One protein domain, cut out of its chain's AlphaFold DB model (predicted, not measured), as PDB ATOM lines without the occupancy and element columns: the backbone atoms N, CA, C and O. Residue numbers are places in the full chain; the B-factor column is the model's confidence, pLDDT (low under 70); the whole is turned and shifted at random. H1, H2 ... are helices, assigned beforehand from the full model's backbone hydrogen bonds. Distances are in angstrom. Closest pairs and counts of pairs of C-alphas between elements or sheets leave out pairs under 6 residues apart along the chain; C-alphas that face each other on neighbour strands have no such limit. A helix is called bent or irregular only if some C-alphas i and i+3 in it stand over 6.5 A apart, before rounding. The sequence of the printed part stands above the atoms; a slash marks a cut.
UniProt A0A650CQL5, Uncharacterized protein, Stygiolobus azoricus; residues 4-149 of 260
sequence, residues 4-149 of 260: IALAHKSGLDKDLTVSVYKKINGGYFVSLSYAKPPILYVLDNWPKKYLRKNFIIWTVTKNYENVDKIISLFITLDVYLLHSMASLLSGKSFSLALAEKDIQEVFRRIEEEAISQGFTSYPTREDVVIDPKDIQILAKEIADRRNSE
ATOM      1  N   ILE A   4     129.704  94.083 160.668       84.94
ATOM      2  CA  ILE A   4     130.816  94.636 161.455       84.94
ATOM      3  C   ILE A   4     131.373  95.899 160.785       84.94
ATOM      4  O   ILE A   4     131.605  96.900 161.458       84.94
ATOM      5  N   ALA A   5     131.567  95.873 159.464       85.19
ATOM      6  CA  ALA A   5     132.038  97.035 158.713       85.19
ATOM      7  C   ALA A   5     131.031  98.198 158.767       85.19
ATOM      8  O   ALA A   5     131.440  99.349 158.904       85.19
ATOM      9  N   LEU A   6     129.728  97.897 158.714       85.00
ATOM     10  CA  LEU A   6     128.668  98.904 158.821       85.00
ATOM     11  C   LEU A   6     128.600  99.529 160.215       85.00
ATOM     12  O   LEU A   6     128.572 100.748 160.333       85.00
ATOM     13  N   ALA A   7     128.673  98.718 161.270       84.94
ATOM     14  CA  ALA A   7     128.727  99.212 162.644       84.94
ATOM     15  C   ALA A   7     129.923 100.144 162.880       84.94
ATOM     16  O   ALA A   7     129.780 101.205 163.485       84.94
ATOM     17  N   HIS A   8     131.082  99.799 162.318       87.00
ATOM     18  CA  HIS A   8     132.262 100.655 162.369       87.00
ATOM     19  C   HIS A   8     132.098 101.982 161.637       87.00
ATOM     20  O   HIS A   8     132.530 103.013 162.149       87.00
ATOM     21  N   LYS A   9     131.487 101.963 160.446       85.06
ATOM     22  CA  LYS A   9     131.163 103.177 159.679       85.06
ATOM     23  C   LYS A   9     130.240 104.102 160.485       85.06
ATOM     24  O   LYS A   9     130.363 105.317 160.370       85.06
ATOM     25  N   SER A  10     129.397 103.535 161.349       83.50
ATOM     26  CA  SER A  10     128.530 104.259 162.289       83.50
ATOM     27  C   SER A  10     129.208 104.651 163.615       83.50
ATOM     28  O   SER A  10     128.528 105.119 164.527       83.50
ATOM     29  N   GLY A  11     130.529 104.476 163.744       84.56
ATOM     30  CA  GLY A  11     131.307 104.895 164.915       84.56
ATOM     31  C   GLY A  11     131.227 103.961 166.128       84.56
ATOM     32  O   GLY A  11     131.591 104.375 167.224       84.56
ATOM     33  N   LEU A  12     130.750 102.723 165.958       87.94
ATOM     34  CA  LEU A  12     130.645 101.743 167.045       87.94
ATOM     35  C   LEU A  12     131.975 101.009 167.274       87.94
ATOM     36  O   LEU A  12     132.734 100.759 166.335       87.94
ATOM     37  N   ASP A  13     132.237 100.641 168.532       89.25
ATOM     38  CA  ASP A  13     133.460  99.938 168.930       89.25
ATOM     39  C   ASP A  13     133.607  98.580 168.226       89.25
ATOM     40  O   ASP A  13     132.655  97.792 168.147       89.25
ATOM     41  N   LYS A  14     134.819  98.288 167.737       89.25
ATOM     42  CA  LYS A  14     135.112  97.078 166.954       89.25
ATOM     43  C   LYS A  14     134.862  95.813 167.738       89.25
ATOM     44  O   LYS A  14     134.211  94.886 167.251       89.25
ATOM     45  N   ASP A  15     135.458  95.750 168.917       90.31
ATOM     46  CA  ASP A  15     135.601  94.517 169.671       90.31
ATOM     47  C   ASP A  15     134.264  94.150 170.307       90.31
ATOM     48  O   ASP A  15     133.860  92.978 170.296       90.31
ATOM     49  N   LEU A  16     133.514  95.160 170.747       90.06
ATOM     50  CA  LEU A  16     132.136  95.022 171.177       90.06
ATOM     51  C   LEU A  16     131.230  94.586 170.021       90.06
ATOM     52  O   LEU A  16     130.496  93.607 170.162       90.06
ATOM     53  N   THR A  17     131.336  95.224 168.851       91.88
ATOM     54  CA  THR A  17     130.576  94.845 167.646       91.88
ATOM     55  C   THR A  17     130.834  93.389 167.259       91.88
ATOM     56  O   THR A  17     129.895  92.618 167.046       91.88
ATOM     57  N   VAL A  18     132.102  92.973 167.207       92.06
ATOM     58  CA  VAL A  18     132.496  91.586 166.919       92.06
ATOM     59  C   VAL A  18     131.940  90.630 167.977       92.06
ATOM     60  O   VAL A  18     131.507  89.526 167.639       92.06
ATOM     61  N   SER A  19     131.921  91.038 169.247       91.56
ATOM     62  CA  SER A  19     131.375  90.236 170.344       91.56
ATOM     63  C   SER A  19     129.872  90.012 170.192       91.56
ATOM     64  O   SER A  19     129.436  88.857 170.221       91.56
ATOM     65  N   VAL A  20     129.089  91.070 169.946       91.94
ATOM     66  CA  VAL A  20     127.643  90.961 169.680       91.94
ATOM     67  C   VAL A  20     127.406  90.091 168.445       91.94
ATOM     68  O   VAL A  20     126.632  89.135 168.498       91.94
ATOM     69  N   TYR A  21     128.141  90.350 167.361       92.75
ATOM     70  CA  TYR A  21     128.013  89.631 166.095       92.75
ATOM     71  C   TYR A  21     128.230  88.123 166.262       92.75
ATOM     72  O   TYR A  21     127.459  87.315 165.742       92.75
ATOM     73  N   LYS A  22     129.231  87.717 167.054       92.25
ATOM     74  CA  LYS A  22     129.462  86.306 167.397       92.25
ATOM     75  C   LYS A  22     128.300  85.710 168.192       92.25
ATOM     76  O   LYS A  22     127.916  84.575 167.925       92.25
ATOM     77  N   LYS A  23     127.719  86.448 169.142       92.12
ATOM     78  CA  LYS A  23     126.619  85.948 169.986       92.12
ATOM     79  C   LYS A  23     125.322  85.710 169.211       92.12
ATOM     80  O   LYS A  23     124.606  84.759 169.522       92.12
ATOM     81  N   ILE A  24     125.072  86.501 168.169       92.38
ATOM     82  CA  ILE A  24     123.931  86.313 167.261       92.38
ATOM     83  C   ILE A  24     124.260  85.414 166.055       92.38
ATOM     84  O   ILE A  24     123.465  85.299 165.118       92.38
ATOM     85  N   ASN A  25     125.426  84.752 166.051       90.94
ATOM     86  CA  ASN A  25     125.934  83.951 164.930       90.94
ATOM     87  C   ASN A  25     125.850  84.699 163.587       90.94
ATOM     88  O   ASN A  25     125.300  84.177 162.616       90.94
ATOM     89  N   GLY A  26     126.318  85.943 163.567       89.31
ATOM     90  CA  GLY A  26     126.381  86.788 162.380       89.31
ATOM     91  C   GLY A  26     125.054  87.376 161.889       89.31
ATOM     92  O   GLY A  26     125.033  87.949 160.803       89.31
ATOM     93  N   GLY A  27     123.960  87.235 162.646       93.00
ATOM     94  CA  GLY A  27     122.635  87.715 162.236       93.00
ATOM     95  C   GLY A  27     122.018  86.872 161.119       93.00
ATOM     96  O   GLY A  27     122.533  85.805 160.761       93.00
ATOM     97  N   TYR A  28     120.875  87.296 160.594       95.44
ATOM     98  CA  TYR A  28     120.183  86.572 159.530       95.44
ATOM     99  C   TYR A  28     120.840  86.763 158.166       95.44
ATOM    100  O   TYR A  28     120.865  85.793 157.412       95.44
ATOM    101  N   PHE A  29     121.490  87.902 157.896       94.12
ATOM    102  CA  PHE A  29     122.295  88.084 156.679       94.12
ATOM    103  C   PHE A  29     123.277  86.932 156.438       94.12
ATOM    104  O   PHE A  29     123.249  86.310 155.379       94.12
ATOM    105  N   VAL A  30     124.109  86.583 157.428       94.06
ATOM    106  CA  VAL A  30     125.080  85.480 157.292       94.06
ATOM    107  C   VAL A  30     124.379  84.148 157.091       94.06
ATOM    108  O   VAL A  30     124.782  83.359 156.243       94.06
ATOM    109  N   SER A  31     123.326  83.879 157.866       95.12
ATOM    110  CA  SER A  31     122.600  82.618 157.728       95.12
ATOM    111  C   SER A  31     121.991  82.462 156.341       95.12
ATOM    112  O   SER A  31     122.106  81.381 155.782       95.12
ATOM    113  N   LEU A  32     121.427  83.523 155.766       96.19
ATOM    114  CA  LEU A  32     120.920  83.521 154.395       96.19
ATOM    115  C   LEU A  32     122.064  83.356 153.385       96.19
ATOM    116  O   LEU A  32     121.978  82.502 152.508       96.19
ATOM    117  N   SER A  33     123.162  84.101 153.553       94.75
ATOM    118  CA  SER A  33     124.321  84.128 152.640       94.75
ATOM    119  C   SER A  33     125.026  82.781 152.472       94.75
ATOM    120  O   SER A  33     125.629  82.536 151.433       94.75
ATOM    121  N   TYR A  34     124.958  81.904 153.475       93.88
ATOM    122  CA  TYR A  34     125.608  80.589 153.441       93.88
ATOM    123  C   TYR A  34     124.623  79.417 153.498       93.88
ATOM    124  O   TYR A  34     125.048  78.260 153.513       93.88
ATOM    125  N   ALA A  35     123.316  79.684 153.548       94.94
ATOM    126  CA  ALA A  35     122.322  78.624 153.488       94.94
ATOM    127  C   ALA A  35     122.358  77.935 152.123       94.94
ATOM    128  O   ALA A  35     122.449  78.588 151.080       94.94
ATOM    129  N   LYS A  36     122.243  76.607 152.158       94.00
ATOM    130  CA  LYS A  36     121.845  75.816 150.996       94.00
ATOM    131  C   LYS A  36     120.327  75.920 150.819       94.00
ATOM    132  O   LYS A  36     119.636  76.107 151.825       94.00
ATOM    133  N   PRO A  37     119.805  75.725 149.599       94.50
ATOM    134  CA  PRO A  37     118.374  75.577 149.388       94.50
ATOM    135  C   PRO A  37     117.748  74.529 150.337       94.50
ATOM    136  O   PRO A  37     118.283  73.420 150.445       94.50
ATOM    137  N   PRO A  38     116.632  74.846 151.024       96.31
ATOM    138  CA  PRO A  38     115.888  76.103 150.929       96.31
ATOM    139  C   PRO A  38     116.491  77.232 151.789       96.31
ATOM    140  O   PRO A  38     116.490  77.152 153.016       96.31
ATOM    141  N   ILE A  39     116.973  78.307 151.165       97.38
ATOM    142  CA  ILE A  39     117.655  79.458 151.767       97.38
ATOM    143  C   ILE A  39     116.767  80.112 152.824       97.38
ATOM    144  O   ILE A  39     117.222  80.379 153.936       97.38
ATOM    145  N   LEU A  40     115.482  80.319 152.519       97.69
ATOM    146  CA  LEU A  40     114.537  80.945 153.447       97.69
ATOM    147  C   LEU A  40     114.220  80.090 154.680       97.69
ATOM    148  O   LEU A  40     113.728  80.631 155.668       97.69
ATOM    149  N   TYR A  41     114.544  78.792 154.688       97.25
ATOM    150  CA  TYR A  41     114.296  77.926 155.846       97.25
ATOM    151  C   TYR A  41     115.044  78.394 157.105       97.25
ATOM    152  O   TYR A  41     114.624  78.114 158.226       97.25
ATOM    153  N   VAL A  42     116.110  79.191 156.965       96.44
ATOM    154  CA  VAL A  42     116.779  79.824 158.119       96.44
ATOM    155  C   VAL A  42     115.856  80.756 158.915       96.44
ATOM    156  O   VAL A  42     116.104  81.002 160.098       96.44
ATOM    157  N   LEU A  43     114.793  81.262 158.281       97.56
ATOM    158  CA  LEU A  43     113.776  82.120 158.886       97.56
ATOM    159  C   LEU A  43     112.700  81.326 159.626       97.56
ATOM    160  O   LEU A  43     111.915  81.925 160.353       97.56
ATOM    161  N   ASP A  44     112.714  79.990 159.552       95.94
ATOM    162  CA  ASP A  44     111.778  79.151 160.299       95.94
ATOM    163  C   ASP A  44     111.845  79.404 161.801       95.94
ATOM    164  O   ASP A  44     110.881  79.229 162.520       95.94
ATOM    165  N   ASN A  45     112.950  79.904 162.328       91.44
ATOM    166  CA  ASN A  45     113.002  80.287 163.731       91.44
ATOM    167  C   ASN A  45     113.090  81.801 163.922       91.44
ATOM    168  O   ASN A  45     113.628  82.230 164.928       91.44
ATOM    169  N   TRP A  46     112.625  82.637 162.998       96.06
ATOM    170  CA  TRP A  46     112.615  84.091 163.194       96.06
ATOM    171  C   TRP A  46     111.820  84.509 164.456       96.06
ATOM    172  O   TRP A  46     110.728  83.972 164.675       96.06
ATOM    173  N   PRO A  47     112.323  85.431 165.315       96.50
ATOM    174  CA  PRO A  47     113.642  86.078 165.374       96.50
ATOM    175  C   PRO A  47     114.586  85.450 166.436       96.50
ATOM    176  O   PRO A  47     115.366  86.136 167.094       96.50
ATOM    177  N   LYS A  48     114.543  84.125 166.634       95.44
ATOM    178  CA  LYS A  48     115.224  83.349 167.697       95.44
ATOM    179  C   LYS A  48     116.709  83.643 167.881       95.44
ATOM    180  O   LYS A  48     117.214  83.408 168.973       95.44
ATOM    181  N   LYS A  49     117.441  84.125 166.866       94.62
ATOM    182  CA  LYS A  49     118.851  84.536 167.043       94.62
ATOM    183  C   LYS A  49     119.018  85.601 168.132       94.62
ATOM    184  O   LYS A  49     120.011  85.545 168.851       94.62
ATOM    185  N   TYR A  50     118.024  86.472 168.283       95.31
ATOM    186  CA  TYR A  50     117.976  87.545 169.276       95.31
ATOM    187  C   TYR A  50     117.300  87.133 170.592       95.31
ATOM    188  O   TYR A  50     117.393  87.851 171.575       95.31
ATOM    189  N   LEU A  51     116.669  85.954 170.639       94.50
ATOM    190  CA  LEU A  51     115.915  85.460 171.803       94.50
ATOM    191  C   LEU A  51     116.660  84.362 172.581       94.50
ATOM    192  O   LEU A  51     116.131  83.753 173.504       94.50
ATOM    193  N   ARG A  52     117.894  84.022 172.194       91.56
ATOM    194  CA  ARG A  52     118.622  82.930 172.856       91.56
ATOM    195  C   ARG A  52     118.937  83.319 174.297       91.56
ATOM    196  O   ARG A  52     119.593  84.330 174.520       91.56
ATOM    197  N   LYS A  53     118.632  82.435 175.248       88.12
ATOM    198  CA  LYS A  53     119.000  82.586 176.667       88.12
ATOM    199  C   LYS A  53     120.448  83.044 176.883       88.12
ATOM    200  O   LYS A  53     120.701  84.005 177.596       88.12
ATOM    201  N   ASN A  54     121.411  82.417 176.202       89.06
ATOM    202  CA  ASN A  54     122.829  82.785 176.327       89.06
ATOM    203  C   ASN A  54     123.165  84.183 175.776       89.06
ATOM    204  O   ASN A  54     124.172  84.762 176.181       89.06
ATOM    205  N   PHE A  55     122.379  84.691 174.825       90.06
ATOM    206  CA  PHE A  55     122.523  86.049 174.307       90.06
ATOM    207  C   PHE A  55     121.956  87.056 175.309       90.06
ATOM    208  O   PHE A  55     122.691  87.951 175.709       90.06
ATOM    209  N   ILE A  56     120.736  86.831 175.810       89.06
ATOM    210  CA  ILE A  56     120.095  87.685 176.825       89.06
ATOM    211  C   ILE A  56     120.935  87.750 178.113       89.06
ATOM    212  O   ILE A  56     121.235  88.827 178.616       89.06
ATOM    213  N   ILE A  57     121.424  86.612 178.618       88.12
ATOM    214  CA  ILE A  57     122.334  86.595 179.782       88.12
ATOM    215  C   ILE A  57     123.578  87.447 179.517       88.12
ATOM    216  O   ILE A  57     124.051  88.178 180.388       88.12
ATOM    217  N   TRP A  58     124.143  87.340 178.315       89.25
ATOM    218  CA  TRP A  58     125.347  88.076 177.964       89.25
ATOM    219  C   TRP A  58     125.097  89.586 177.910       89.25
ATOM    220  O   TRP A  58     125.935  90.330 178.411       89.25
ATOM    221  N   THR A  59     123.960  90.039 177.374       86.56
ATOM    222  CA  THR A  59     123.633  91.473 177.319       86.56
ATOM    223  C   THR A  59     123.464  92.058 178.719       86.56
ATOM    224  O   THR A  59     124.043  93.097 179.017       86.56
ATOM    225  N   VAL A  60     122.780  91.340 179.615       82.50
ATOM    226  CA  VAL A  60     122.538  91.794 180.997       82.50
ATOM    227  C   VAL A  60     123.815  91.816 181.839       82.50
ATOM    228  O   VAL A  60     124.037  92.729 182.627       82.50
ATOM    229  N   THR A  61     124.691  90.820 181.683       79.94
ATOM    230  CA  THR A  61     125.904  90.696 182.518       79.94
ATOM    231  C   THR A  61     127.018  91.664 182.146       79.94
ATOM    232  O   THR A  61     127.930  91.881 182.944       79.94
ATOM    233  N   LYS A  62     127.002  92.196 180.923       70.94
ATOM    234  CA  LYS A  62     128.147  92.915 180.377       70.94
ATOM    235  C   LYS A  62     128.067  94.434 180.464       70.94
ATOM    236  O   LYS A  62     129.130  95.039 180.389       70.94
ATOM    237  N   ASN A  63     126.881  95.007 180.690       64.19
ATOM    238  CA  ASN A  63     126.629  96.436 180.941       64.19
ATOM    239  C   ASN A  63     127.568  97.396 180.175       64.19
ATOM    240  O   ASN A  63     128.118  98.335 180.749       64.19
ATOM    241  N   TYR A  64     127.829  97.101 178.898       67.12
ATOM    242  CA  TYR A  64     128.700  97.919 178.061       67.12
ATOM    243  C   TYR A  64     127.864  99.034 177.437       67.12
ATOM    244  O   TYR A  64     126.805  98.767 176.864       67.12
ATOM    245  N   GLU A  65     128.377 100.262 177.484       71.06
ATOM    246  CA  GLU A  65     127.836 101.372 176.701       71.06
ATOM    247  C   GLU A  65     127.762 100.970 175.214       71.06
ATOM    248  O   GLU A  65     128.691 100.364 174.677       71.06
ATOM    249  N   ASN A  66     126.663 101.321 174.538       83.06
ATOM    250  CA  ASN A  66     126.385 101.045 173.118       83.06
ATOM    251  C   ASN A  66     126.017  99.596 172.731       83.06
ATOM    252  O   ASN A  66     125.874  99.324 171.536       83.06
ATOM    253  N   VAL A  67     125.836  98.655 173.668       89.12
ATOM    254  CA  VAL A  67     125.334  97.304 173.314       89.12
ATOM    255  C   VAL A  67     123.954  97.377 172.673       89.12
ATOM    256  O   VAL A  67     123.748  96.779 171.616       89.12
ATOM    257  N   ASP A  68     123.051  98.154 173.261       90.50
ATOM    258  CA  ASP A  68     121.690  98.359 172.769       90.50
ATOM    259  C   ASP A  68     121.706  99.003 171.379       90.50
ATOM    260  O   ASP A  68     121.033  98.516 170.468       90.50
ATOM    261  N   LYS A  69     122.588  99.979 171.144       92.06
ATOM    262  CA  LYS A  69     122.834 100.549 169.812       92.06
ATOM    263  C   LYS A  69     123.307  99.534 168.772       92.06
ATOM    264  O   LYS A  69     122.811  99.530 167.647       92.06
ATOM    265  N   ILE A  70     124.260  98.662 169.117       93.38
ATOM    266  CA  ILE A  70     124.761  97.620 168.200       93.38
ATOM    267  C   ILE A  70     123.659  96.598 167.896       93.38
ATOM    268  O   ILE A  70     123.493  96.188 166.747       93.38
ATOM    269  N   ILE A  71     122.899  96.187 168.913       94.31
ATOM    270  CA  ILE A  71     121.784  95.248 168.760       94.31
ATOM    271  C   ILE A  71     120.692  95.864 167.888       94.31
ATOM    272  O   ILE A  71     120.253  95.224 166.932       94.31
ATOM    273  N   SER A  72     120.328  97.119 168.155       95.19
ATOM    274  CA  SER A  72     119.402  97.908 167.337       95.19
ATOM    275  C   SER A  72     119.866  97.977 165.893       95.19
ATOM    276  O   SER A  72     119.087  97.688 164.991       95.19
ATOM    277  N   LEU A  73     121.154  98.242 165.655       95.12
ATOM    278  CA  LEU A  73     121.704  98.260 164.305       95.12
ATOM    279  C   LEU A  73     121.548  96.900 163.620       95.12
ATOM    280  O   LEU A  73     121.065  96.846 162.496       95.12
ATOM    281  N   PHE A  74     121.930  95.798 164.265       95.75
ATOM    282  CA  PHE A  74     121.869  94.470 163.645       95.75
ATOM    283  C   PHE A  74     120.441  93.994 163.370       95.75
ATOM    284  O   PHE A  74     120.197  93.427 162.304       95.75
ATOM    285  N   ILE A  75     119.504  94.263 164.281       97.25
ATOM    286  CA  ILE A  75     118.081  93.970 164.072       97.25
ATOM    287  C   ILE A  75     117.553  94.788 162.894       97.25
ATOM    288  O   ILE A  75     116.965  94.214 161.979       97.25
ATOM    289  N   THR A  76     117.811  96.099 162.867       96.25
ATOM    290  CA  THR A  76     117.369  96.966 161.769       96.25
ATOM    291  C   THR A  76     117.983  96.535 160.438       96.25
ATOM    292  O   THR A  76     117.263  96.448 159.448       96.25
ATOM    293  N   LEU A  77     119.276  96.185 160.402       95.75
ATOM    294  CA  LEU A  77     119.926  95.664 159.196       95.75
ATOM    295  C   LEU A  77     119.258  94.365 158.708       95.75
ATOM    296  O   LEU A  77     118.967  94.261 157.521       95.75
ATOM    297  N   ASP A  78     118.973  93.403 159.596       97.19
ATOM    298  CA  ASP A  78     118.309  92.142 159.225       97.19
ATOM    299  C   ASP A  78     116.870  92.358 158.736       97.19
ATOM    300  O   ASP A  78     116.455  91.745 157.751       97.19
ATOM    301  N   VAL A  79     116.105  93.235 159.390       97.88
ATOM    302  CA  VAL A  79     114.729  93.543 158.978       97.88
ATOM    303  C   VAL A  79     114.722  94.277 157.638       97.88
ATOM    304  O   VAL A  79     114.008  93.878 156.716       97.88
ATOM    305  N   TYR A  80     115.550  95.312 157.486       97.25
ATOM    306  CA  TYR A  80     115.635  96.078 156.243       97.25
ATOM    307  C   TYR A  80     116.153  95.220 155.091       97.25
ATOM    308  O   TYR A  80     115.659  95.363 153.974       97.25
ATOM    309  N   LEU A  81     117.092  94.305 155.351       97.00
ATOM    310  CA  LEU A  81     117.549  93.307 154.387       97.00
ATOM    311  C   LEU A  81     116.377  92.479 153.854       97.00
ATOM    312  O   LEU A  81     116.218  92.372 152.640       97.00
ATOM    313  N   LEU A  82     115.565  91.903 154.744       98.12
ATOM    314  CA  LEU A  82     114.453  91.027 154.366       98.12
ATOM    315  C   LEU A  82     113.372  91.777 153.584       98.12
ATOM    316  O   LEU A  82     112.949  91.306 152.530       98.12
ATOM    317  N   HIS A  83     112.981  92.968 154.045       98.12
ATOM    318  CA  HIS A  83     112.018  93.819 153.337       98.12
ATOM    319  C   HIS A  83     112.546  94.298 151.985       98.12
ATOM    320  O   HIS A  83     111.810  94.301 150.998       98.12
ATOM    321  N   SER A  84     113.823  94.675 151.906       97.56
ATOM    322  CA  SER A  84     114.441  95.125 150.653       97.56
ATOM    323  C   SER A  84     114.578  93.979 149.656       97.56
ATOM    324  O   SER A  84     114.250  94.154 148.489       97.56
ATOM    325  N   MET A  85     114.998  92.794 150.107       97.62
ATOM    326  CA  MET A  85     115.060  91.588 149.277       97.62
ATOM    327  C   MET A  85     113.669  91.228 148.740       97.62
ATOM    328  O   MET A  85     113.519  91.012 147.539       97.62
ATOM    329  N   ALA A  86     112.655  91.223 149.608       97.88
ATOM    330  CA  ALA A  86     111.276  90.941 149.226       97.88
ATOM    331  C   ALA A  86     110.741  91.955 148.204       97.88
ATOM    332  O   ALA A  86     110.135  91.576 147.204       97.88
ATOM    333  N   SER A  87     111.022  93.243 148.409       97.56
ATOM    334  CA  SER A  87     110.651  94.316 147.477       97.56
ATOM    335  C   SER A  87     111.325  94.143 146.111       97.56
ATOM    336  O   SER A  87     110.670  94.260 145.078       97.56
ATOM    337  N   LEU A  88     112.619  93.797 146.091       97.44
ATOM    338  CA  LEU A  88     113.373  93.550 144.859       97.44
ATOM    339  C   LEU A  88     112.811  92.367 144.059       97.44
ATOM    340  O   LEU A  88     112.659  92.481 142.847       97.44
ATOM    341  N   LEU A  89     112.506  91.248 144.723       97.31
ATOM    342  CA  LEU A  89     112.033  90.028 144.059       97.31
ATOM    343  C   LEU A  89     110.563  90.108 143.630       97.31
ATOM    344  O   LEU A  89     110.212  89.624 142.559       97.31
ATOM    345  N   SER A  90     109.704  90.734 144.438       96.62
ATOM    346  CA  SER A  90     108.281  90.915 144.107       96.62
ATOM    347  C   SER A  90     108.012  92.093 143.165       96.62
ATOM    348  O   SER A  90     106.913  92.209 142.627       96.62
ATOM    349  N   GLY A  91     108.978  93.000 142.992       95.88
ATOM    350  CA  GLY A  91     108.795  94.255 142.257       95.88
ATOM    351  C   GLY A  91     107.914  95.284 142.978       95.88
ATOM    352  O   GLY A  91     107.549  96.299 142.384       95.88
ATOM    353  N   LYS A  92     107.552  95.042 144.245       95.62
ATOM    354  CA  LYS A  92     106.746  95.953 145.070       95.62
ATOM    355  C   LYS A  92     107.628  96.979 145.789       95.62
ATOM    356  O   LYS A  92     108.832  96.798 145.951       95.62
ATOM    357  N   SER A  93     107.028  98.083 146.234       93.75
ATOM    358  CA  SER A  93     107.740  99.137 146.965       93.75
ATOM    359  C   SER A  93     108.079  98.726 148.398       93.75
ATOM    360  O   SER A  93     107.227  98.185 149.103       93.75
ATOM    361  N   PHE A  94     109.271  99.101 148.866       93.56
ATOM    362  CA  PHE A  94     109.662  98.969 150.269       93.56
ATOM    363  C   PHE A  94     108.766  99.826 151.177       93.56
ATOM    364  O   PHE A  94     108.638 101.035 150.970       93.56
ATOM    365  N   SER A  95     108.184  99.212 152.211       93.94
ATOM    366  CA  SER A  95     107.368  99.900 153.215       93.94
ATOM    367  C   SER A  95     108.158 100.099 154.504       93.94
ATOM    368  O   SER A  95     108.334  99.168 155.291       93.94
ATOM    369  N   LEU A  96     108.587 101.339 154.754       94.44
ATOM    370  CA  LEU A  96     109.266 101.692 156.002       94.44
ATOM    371  C   LEU A  96     108.373 101.420 157.219       94.44
ATOM    372  O   LEU A  96     108.849 100.904 158.218       94.44
ATOM    373  N   ALA A  97     107.071 101.693 157.122       96.12
ATOM    374  CA  ALA A  97     106.138 101.458 158.220       96.12
ATOM    375  C   ALA A  97     106.061  99.974 158.625       96.12
ATOM    376  O   ALA A  97     106.032  99.668 159.817       96.12
ATOM    377  N   LEU A  98     106.068  99.049 157.653       96.25
ATOM    378  CA  LEU A  98     106.092  97.612 157.945       96.25
ATOM    379  C   LEU A  98     107.435  97.177 158.535       96.25
ATOM    380  O   LEU A  98     107.452  96.430 159.511       96.25
ATOM    381  N   ALA A  99     108.548  97.678 157.996       96.69
ATOM    382  CA  ALA A  99     109.870  97.392 158.540       96.69
ATOM    383  C   ALA A  99     110.006  97.879 159.995       96.69
ATOM    384  O   ALA A  99     110.493  97.149 160.853       96.69
ATOM    385  N   GLU A 100     109.509  99.078 160.306       96.50
ATOM    386  CA  GLU A 100     109.511  99.615 161.669       96.50
ATOM    387  C   GLU A 100     108.642  98.799 162.628       96.50
ATOM    388  O   GLU A 100     109.054  98.548 163.763       96.50
ATOM    389  N   LYS A 101     107.479  98.325 162.162       97.44
ATOM    390  CA  LYS A 101     106.629  97.402 162.923       97.44
ATOM    391  C   LYS A 101     107.369  96.094 163.231       97.44
ATOM    392  O   LYS A 101     107.349  95.648 164.375       97.44
ATOM    393  N   ASP A 102     108.051  95.500 162.252       98.19
ATOM    394  CA  ASP A 102     108.825  94.267 162.460       98.19
ATOM    395  C   ASP A 102     110.003  94.476 163.428       98.19
ATOM    396  O   ASP A 102     110.268  93.613 164.263       98.19
ATOM    397  N   ILE A 103     110.690  95.625 163.379       97.81
ATOM    398  CA  ILE A 103     111.751  95.962 164.347       97.81
ATOM    399  C   ILE A 103     111.175  96.035 165.764       97.81
ATOM    400  O   ILE A 103     111.731  95.438 166.686       97.81
ATOM    401  N   GLN A 104     110.057  96.747 165.941       97.25
ATOM    402  CA  GLN A 104     109.380  96.853 167.236       97.25
ATOM    403  C   GLN A 104     108.958  95.480 167.762       97.25
ATOM    404  O   GLN A 104     109.173  95.187 168.935       97.25
ATOM    405  N   GLU A 105     108.430  94.620 166.893       97.31
ATOM    406  CA  GLU A 105     108.050  93.258 167.254       97.31
ATOM    407  C   GLU A 105     109.252  92.438 167.743       97.31
ATOM    408  O   GLU A 105     109.148  91.740 168.750       97.31
ATOM    409  N   VAL A 106     110.422  92.546 167.100       98.00
ATOM    410  CA  VAL A 106     111.631  91.850 167.575       98.00
ATOM    411  C   VAL A 106     112.011  92.302 168.987       98.00
ATOM    412  O   VAL A 106     112.261  91.451 169.840       98.00
ATOM    413  N   PHE A 107     112.016  93.611 169.260       97.25
ATOM    414  CA  PHE A 107     112.325  94.137 170.596       97.25
ATOM    415  C   PHE A 107     111.289  93.736 171.646       97.25
ATOM    416  O   PHE A 107     111.666  93.319 172.740       97.25
ATOM    417  N   ARG A 108     110.003  93.761 171.292       96.94
ATOM    418  CA  ARG A 108     108.917  93.273 172.152       96.94
ATOM    419  C   ARG A 108     109.133  91.808 172.537       96.94
ATOM    420  O   ARG A 108     109.003  91.443 173.699       96.94
ATOM    421  N   ARG A 109     109.543  90.962 171.586       96.88
ATOM    422  CA  ARG A 109     109.846  89.548 171.867       96.88
ATOM    423  C   ARG A 109     111.103  89.358 172.717       96.88
ATOM    424  O   ARG A 109     111.153  88.409 173.492       96.88
ATOM    425  N   ILE A 110     112.113  90.221 172.576       95.56
ATOM    426  CA  ILE A 110     113.303  90.213 173.447       95.56
ATOM    427  C   ILE A 110     112.893  90.498 174.894       95.56
ATOM    428  O   ILE A 110     113.315  89.774 175.793       95.56
ATOM    429  N   GLU A 111     112.055  91.513 175.104       95.12
ATOM    430  CA  GLU A 111     111.494  91.867 176.410       95.12
ATOM    431  C   GLU A 111     110.696  90.705 177.019       95.12
ATOM    432  O   GLU A 111     110.998  90.271 178.133       95.12
ATOM    433  N   GLU A 112     109.737  90.141 176.277       95.75
ATOM    434  CA  GLU A 112     108.931  88.999 176.736       95.75
ATOM    435  C   GLU A 112     109.801  87.804 177.142       95.75
ATOM    436  O   GLU A 112     109.613  87.212 178.209       95.75
ATOM    437  N   GLU A 113     110.779  87.456 176.304       94.94
ATOM    438  CA  GLU A 113     111.680  86.339 176.559       94.94
ATOM    439  C   GLU A 113     112.557  86.608 177.792       94.94
ATOM    440  O   GLU A 113     112.712  85.728 178.639       94.94
ATOM    441  N   ALA A 114     113.091  87.822 177.945       92.88
ATOM    442  CA  ALA A 114     113.905  88.199 179.096       92.88
ATOM    443  C   ALA A 114     113.115  88.139 180.413       92.88
ATOM    444  O   ALA A 114     113.591  87.537 181.382       92.88
ATOM    445  N   ILE A 115     111.892  88.679 180.429       93.69
ATOM    446  CA  ILE A 115     110.990  88.636 181.589       93.69
ATOM    447  C   ILE A 115     110.641  87.188 181.940       93.69
ATOM    448  O   ILE A 115     110.714  86.803 183.108       93.69
ATOM    449  N   SER A 116     110.332  86.353 180.941       94.38
ATOM    450  CA  SER A 116     110.026  84.931 181.161       94.38
ATOM    451  C   SER A 116     111.194  84.155 181.787       94.38
ATOM    452  O   SER A 116     110.990  83.165 182.490       94.38
ATOM    453  N   GLN A 117     112.427  84.627 181.570       91.25
ATOM    454  CA  GLN A 117     113.651  84.068 182.145       91.25
ATOM    455  C   GLN A 117     114.058  84.722 183.479       91.25
ATOM    456  O   GLN A 117     115.066  84.319 184.062       91.25
ATOM    457  N   GLY A 118     113.282  85.689 183.984       90.62
ATOM    458  CA  GLY A 118     113.511  86.357 185.266       90.62
ATOM    459  C   GLY A 118     114.483  87.540 185.222       90.62
ATOM    460  O   GLY A 118     114.974  87.951 186.273       90.62
ATOM    461  N   PHE A 119     114.787  88.087 184.041       88.12
ATOM    462  CA  PHE A 119     115.632  89.277 183.910       88.12
ATOM    463  C   PHE A 119     114.799  90.563 183.955       88.12
ATOM    464  O   PHE A 119     113.747  90.656 183.329       88.12
ATOM    465  N   THR A 120     115.295  91.574 184.672       83.94
ATOM    466  CA  THR A 120     114.689  92.920 184.764       83.94
ATOM    467  C   THR A 120     115.357  93.950 183.852       83.94
ATOM    468  O   THR A 120     114.917  95.092 183.779       83.94
ATOM    469  N   SER A 121     116.431  93.554 183.171       84.38
ATOM    470  CA  SER A 121     117.147  94.345 182.175       84.38
ATOM    471  C   SER A 121     117.244  93.524 180.895       84.38
ATOM    472  O   SER A 121     117.391  92.300 180.945       84.38
ATOM    473  N   TYR A 122     117.118  94.190 179.755       88.88
ATOM    474  CA  TYR A 122     117.184  93.607 178.420       88.88
ATOM    475  C   TYR A 122     117.526  94.705 177.409       88.88
ATOM    476  O   TYR A 122     117.318  95.881 177.714       88.88
ATOM    477  N   PRO A 123     118.041  94.339 176.220       88.62
ATOM    478  CA  PRO A 123     118.320  95.309 175.174       88.62
ATOM    479  C   PRO A 123     117.077  96.095 174.786       88.62
ATOM    480  O   PRO A 123     116.046  95.512 174.439       88.62
ATOM    481  N   THR A 124     117.201  97.414 174.806       90.25
ATOM    482  CA  THR A 124     116.159  98.336 174.367       90.25
ATOM    483  C   THR A 124     116.471  98.884 172.983       90.25
ATOM    484  O   THR A 124     117.612  98.869 172.516       90.25
ATOM    485  N   ARG A 125     115.423  99.319 172.283       92.50
ATOM    486  CA  ARG A 125     115.570  99.918 170.962       92.50
ATOM    487  C   ARG A 125     116.236 101.288 171.096       92.50
ATOM    488  O   ARG A 125     115.718 102.161 171.784       92.50
ATOM    489  N   GLU A 126     117.310 101.483 170.347       92.75
ATOM    490  CA  GLU A 126     117.979 102.765 170.147       92.75
ATOM    491  C   GLU A 126     117.861 103.224 168.689       92.75
ATOM    492  O   GLU A 126     117.718 102.417 167.762       92.75
ATOM    493  N   ASP A 127     117.969 104.535 168.479       87.00
ATOM    494  CA  ASP A 127     117.996 105.115 167.142       87.00
ATOM    495  C   ASP A 127     119.312 104.797 166.427       87.00
ATOM    496  O   ASP A 127     120.421 105.036 166.923       87.00
ATOM    497  N   VAL A 128     119.181 104.282 165.206       89.25
ATOM    498  CA  VAL A 128     120.305 103.912 164.350       89.25
ATOM    499  C   VAL A 128     120.137 104.525 162.970       89.25
ATOM    500  O   VAL A 128     119.064 104.486 162.376       89.25
ATOM    501  N   VAL A 129     121.222 105.097 162.452       83.69
ATOM    502  CA  VAL A 129     121.263 105.656 161.100       83.69
ATOM    503  C   VAL A 129     121.942 104.647 160.187       83.69
ATOM    504  O   VAL A 129     123.058 104.200 160.462       83.69
ATOM    505  N   ILE A 130     121.258 104.292 159.102       84.88
ATOM    506  CA  ILE A 130     121.729 103.331 158.107       84.88
ATOM    507  C   ILE A 130     121.662 103.995 156.735       84.88
ATOM    508  O   ILE A 130     120.654 104.603 156.383       84.88
ATOM    509  N   ASP A 131     122.735 103.865 155.956       86.38
ATOM    510  CA  ASP A 131     122.744 104.285 154.557       86.38
ATOM    511  C   ASP A 131     121.898 103.299 153.727       86.38
ATOM    512  O   ASP A 131     122.236 102.109 153.666       86.38
ATOM    513  N   PRO A 132     120.818 103.746 153.060       85.44
ATOM    514  CA  PRO A 132     119.975 102.866 152.252       85.44
ATOM    515  C   PRO A 132     120.746 102.110 151.164       85.44
ATOM    516  O   PRO A 132     120.380 100.986 150.819       85.44
ATOM    517  N   LYS A 133     121.838 102.687 150.641       88.06
ATOM    518  CA  LYS A 133     122.677 102.028 149.630       88.06
ATOM    519  C   LYS A 133     123.358 100.783 150.184       88.06
ATOM    520  O   LYS A 133     123.485  99.789 149.471       88.06
ATOM    521  N   ASP A 134     123.761 100.824 151.451       87.69
ATOM    522  CA  ASP A 134     124.437  99.703 152.091       87.69
ATOM    523  C   ASP A 134     123.488  98.502 152.232       87.69
ATOM    524  O   ASP A 134     123.873  97.372 151.932       87.69
ATOM    525  N   ILE A 135     122.221  98.751 152.586       90.75
ATOM    526  CA  ILE A 135     121.172  97.720 152.626       90.75
ATOM    527  C   ILE A 135     120.882  97.156 151.240       90.75
ATOM    528  O   ILE A 135     120.783  95.941 151.090       90.75
ATOM    529  N   GLN A 136     120.758  98.012 150.223       91.94
ATOM    530  CA  GLN A 136     120.445  97.567 148.864       91.94
ATOM    531  C   GLN A 136     121.495  96.599 148.312       91.94
ATOM    532  O   GLN A 136     121.133  95.630 147.649       91.94
ATOM    533  N   ILE A 137     122.778  96.819 148.619       92.81
ATOM    534  CA  ILE A 137     123.861  95.908 148.221       92.81
ATOM    535  C   ILE A 137     123.664  94.525 148.854       92.81
ATOM    536  O   ILE A 137     123.700  93.520 148.146       92.81
ATOM    537  N   LEU A 138     123.415  94.470 150.167       93.06
ATOM    538  CA  LEU A 138     123.226  93.203 150.883       93.06
ATOM    539  C   LEU A 138     121.938  92.488 150.447       93.06
ATOM    540  O   LEU A 138     121.929  91.273 150.271       93.06
ATOM    541  N   ALA A 139     120.855  93.235 150.238       96.00
ATOM    542  CA  ALA A 139     119.576  92.694 149.787       96.00
ATOM    543  C   ALA A 139     119.675  92.099 148.383       96.00
ATOM    544  O   ALA A 139     119.165  91.004 148.145       96.00
ATOM    545  N   LYS A 140     120.379  92.787 147.478       96.69
ATOM    546  CA  LYS A 140     120.638  92.291 146.129       96.69
ATOM    547  C   LYS A 140     121.459  91.002 146.148       96.69
ATOM    548  O   LYS A 140     121.114  90.073 145.433       96.69
ATOM    549  N   GLU A 141     122.481  90.914 146.999       96.00
ATOM    550  CA  GLU A 141     123.294  89.698 147.140       96.00
ATOM    551  C   GLU A 141     122.433  88.470 147.482       96.00
ATOM    552  O   GLU A 141     122.549  87.426 146.837       96.00
ATOM    553  N   ILE A 142     121.520  88.593 148.453       97.19
ATOM    554  CA  ILE A 142     120.624  87.486 148.815       97.19
ATOM    555  C   ILE A 142     119.583  87.220 147.718       97.19
ATOM    556  O   ILE A 142     119.299  86.057 147.421       97.19
ATOM    557  N   ALA A 143     119.031  88.266 147.097       97.75
ATOM    558  CA  ALA A 143     118.058  88.133 146.014       97.75
ATOM    559  C   ALA A 143     118.647  87.405 144.793       97.75
ATOM    560  O   ALA A 143     118.032  86.470 144.283       97.75
ATOM    561  N   ASP A 144     119.858  87.768 144.362       97.62
ATOM    562  CA  ASP A 144     120.556  87.146 143.230       97.62
ATOM    563  C   ASP A 144     120.857  85.659 143.506       97.62
ATOM    564  O   ASP A 144     120.695  84.802 142.628       97.62
ATOM    565  N   ARG A 145     121.219  85.320 144.751       96.81
ATOM    566  CA  ARG A 145     121.390  83.920 145.172       96.81
ATOM    567  C   ARG A 145     120.086  83.136 145.143       96.81
ATOM    568  O   ARG A 145     120.046  82.065 144.549       96.81
ATOM    569  N   ARG A 146     119.002  83.663 145.719       97.12
ATOM    570  CA  ARG A 146     117.686  83.000 145.652       97.12
ATOM    571  C   ARG A 146     117.212  82.826 144.209       97.12
ATOM    572  O   ARG A 146     116.707  81.762 143.862       97.12
ATOM    573  N   ASN A 147     117.440  83.823 143.356       96.50
ATOM    574  CA  ASN A 147     117.107  83.752 141.935       96.50
ATOM    575  C   ASN A 147     117.826  82.610 141.214       96.50
ATOM    576  O   ASN A 147     117.212  81.915 140.410       96.50
ATOM    577  N   SER A 148     119.118  82.427 141.478       96.12
ATOM    578  CA  SER A 148     119.941  81.432 140.783       96.12
ATOM    579  C   SER A 148     119.843  80.026 141.380       96.12
ATOM    580  O   SER A 148     119.842  79.052 140.631       96.12
ATOM    581  N   GLU A 149     119.755  79.907 142.704       95.56
ATOM    582  CA  GLU A 149     119.822  78.623 143.414       95.56
ATOM    583  C   GLU A 149     118.442  78.019 143.731       95.56
ATOM    584  O   GLU A 149     118.361  76.820 143.999       95.56
TER     585      GLU A 149
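This is residues 4 to 149 of the 260 residues of an uncharacterized protein of Stygiolobus azoricus (UniProt A0A650CQL5). The long helix H6 runs through the core, with H2, H3 and H8 packed on one side of it and H7 crossing it on the other. H1 packs on H2, H4 packs on H3, and H5 lies at the end where H6 begins. The printed part has 146 residues with eight named helices, H1 to H8 in order, and no named strand: all helix. It is compact, with a radius of gyration of the C-alphas of 15.1 A, and spans 44 by 31 by 29 A.

H1, residues 4 to 9, begins at C-alpha 4 (130.816, 94.636, 161.455). H2 holds residues 14 to 23, H3 27 to 34, H4 39 to 45 and H5 53 to 62. H4 is only just irregular: C-alphas 42 and 45 are 6.8 A apart. H6, residues 67 to 90, measures 34.4 A; H7, 96 to 116, 30.2 A; H8, 132 to 149, 25.8 A, ending at C-alpha 149 (119.822, 78.623, 143.414).

Helix packing is mostly crossed, with 1 of 8 touching pairs at a shallow tilt. H6 is the hub, touching four helices, with these closest C-alphas: Thr 17 of H2 and Ile 70, 6.5 A; Tyr 28 of H3 and Asp 78, 5.9 A; Ala 99 of H7 and Val 79, 6.2 A; Ala 139 of H8 and Met 85, 4.7 A. H6 and H7 form a helical hairpin. H5 and H7 only just touch, with 3 pairs of C-alphas within 8 A. Every O i to N i+4 pair is within hydrogen-bond range in H1, H2, H5, H6, H7 and H8; H3 has 3 of 4, and H4 0 of 3 but 3 of 4 O i to N i+3 pairs.

The C-alphas farthest apart, of Thr 120 and Ser 148, are 45.8 A apart. The printed part has no cut. The link from H7 to H8, residues 117 to 131, is long. Residues 63 to 64 have pLDDT under 70.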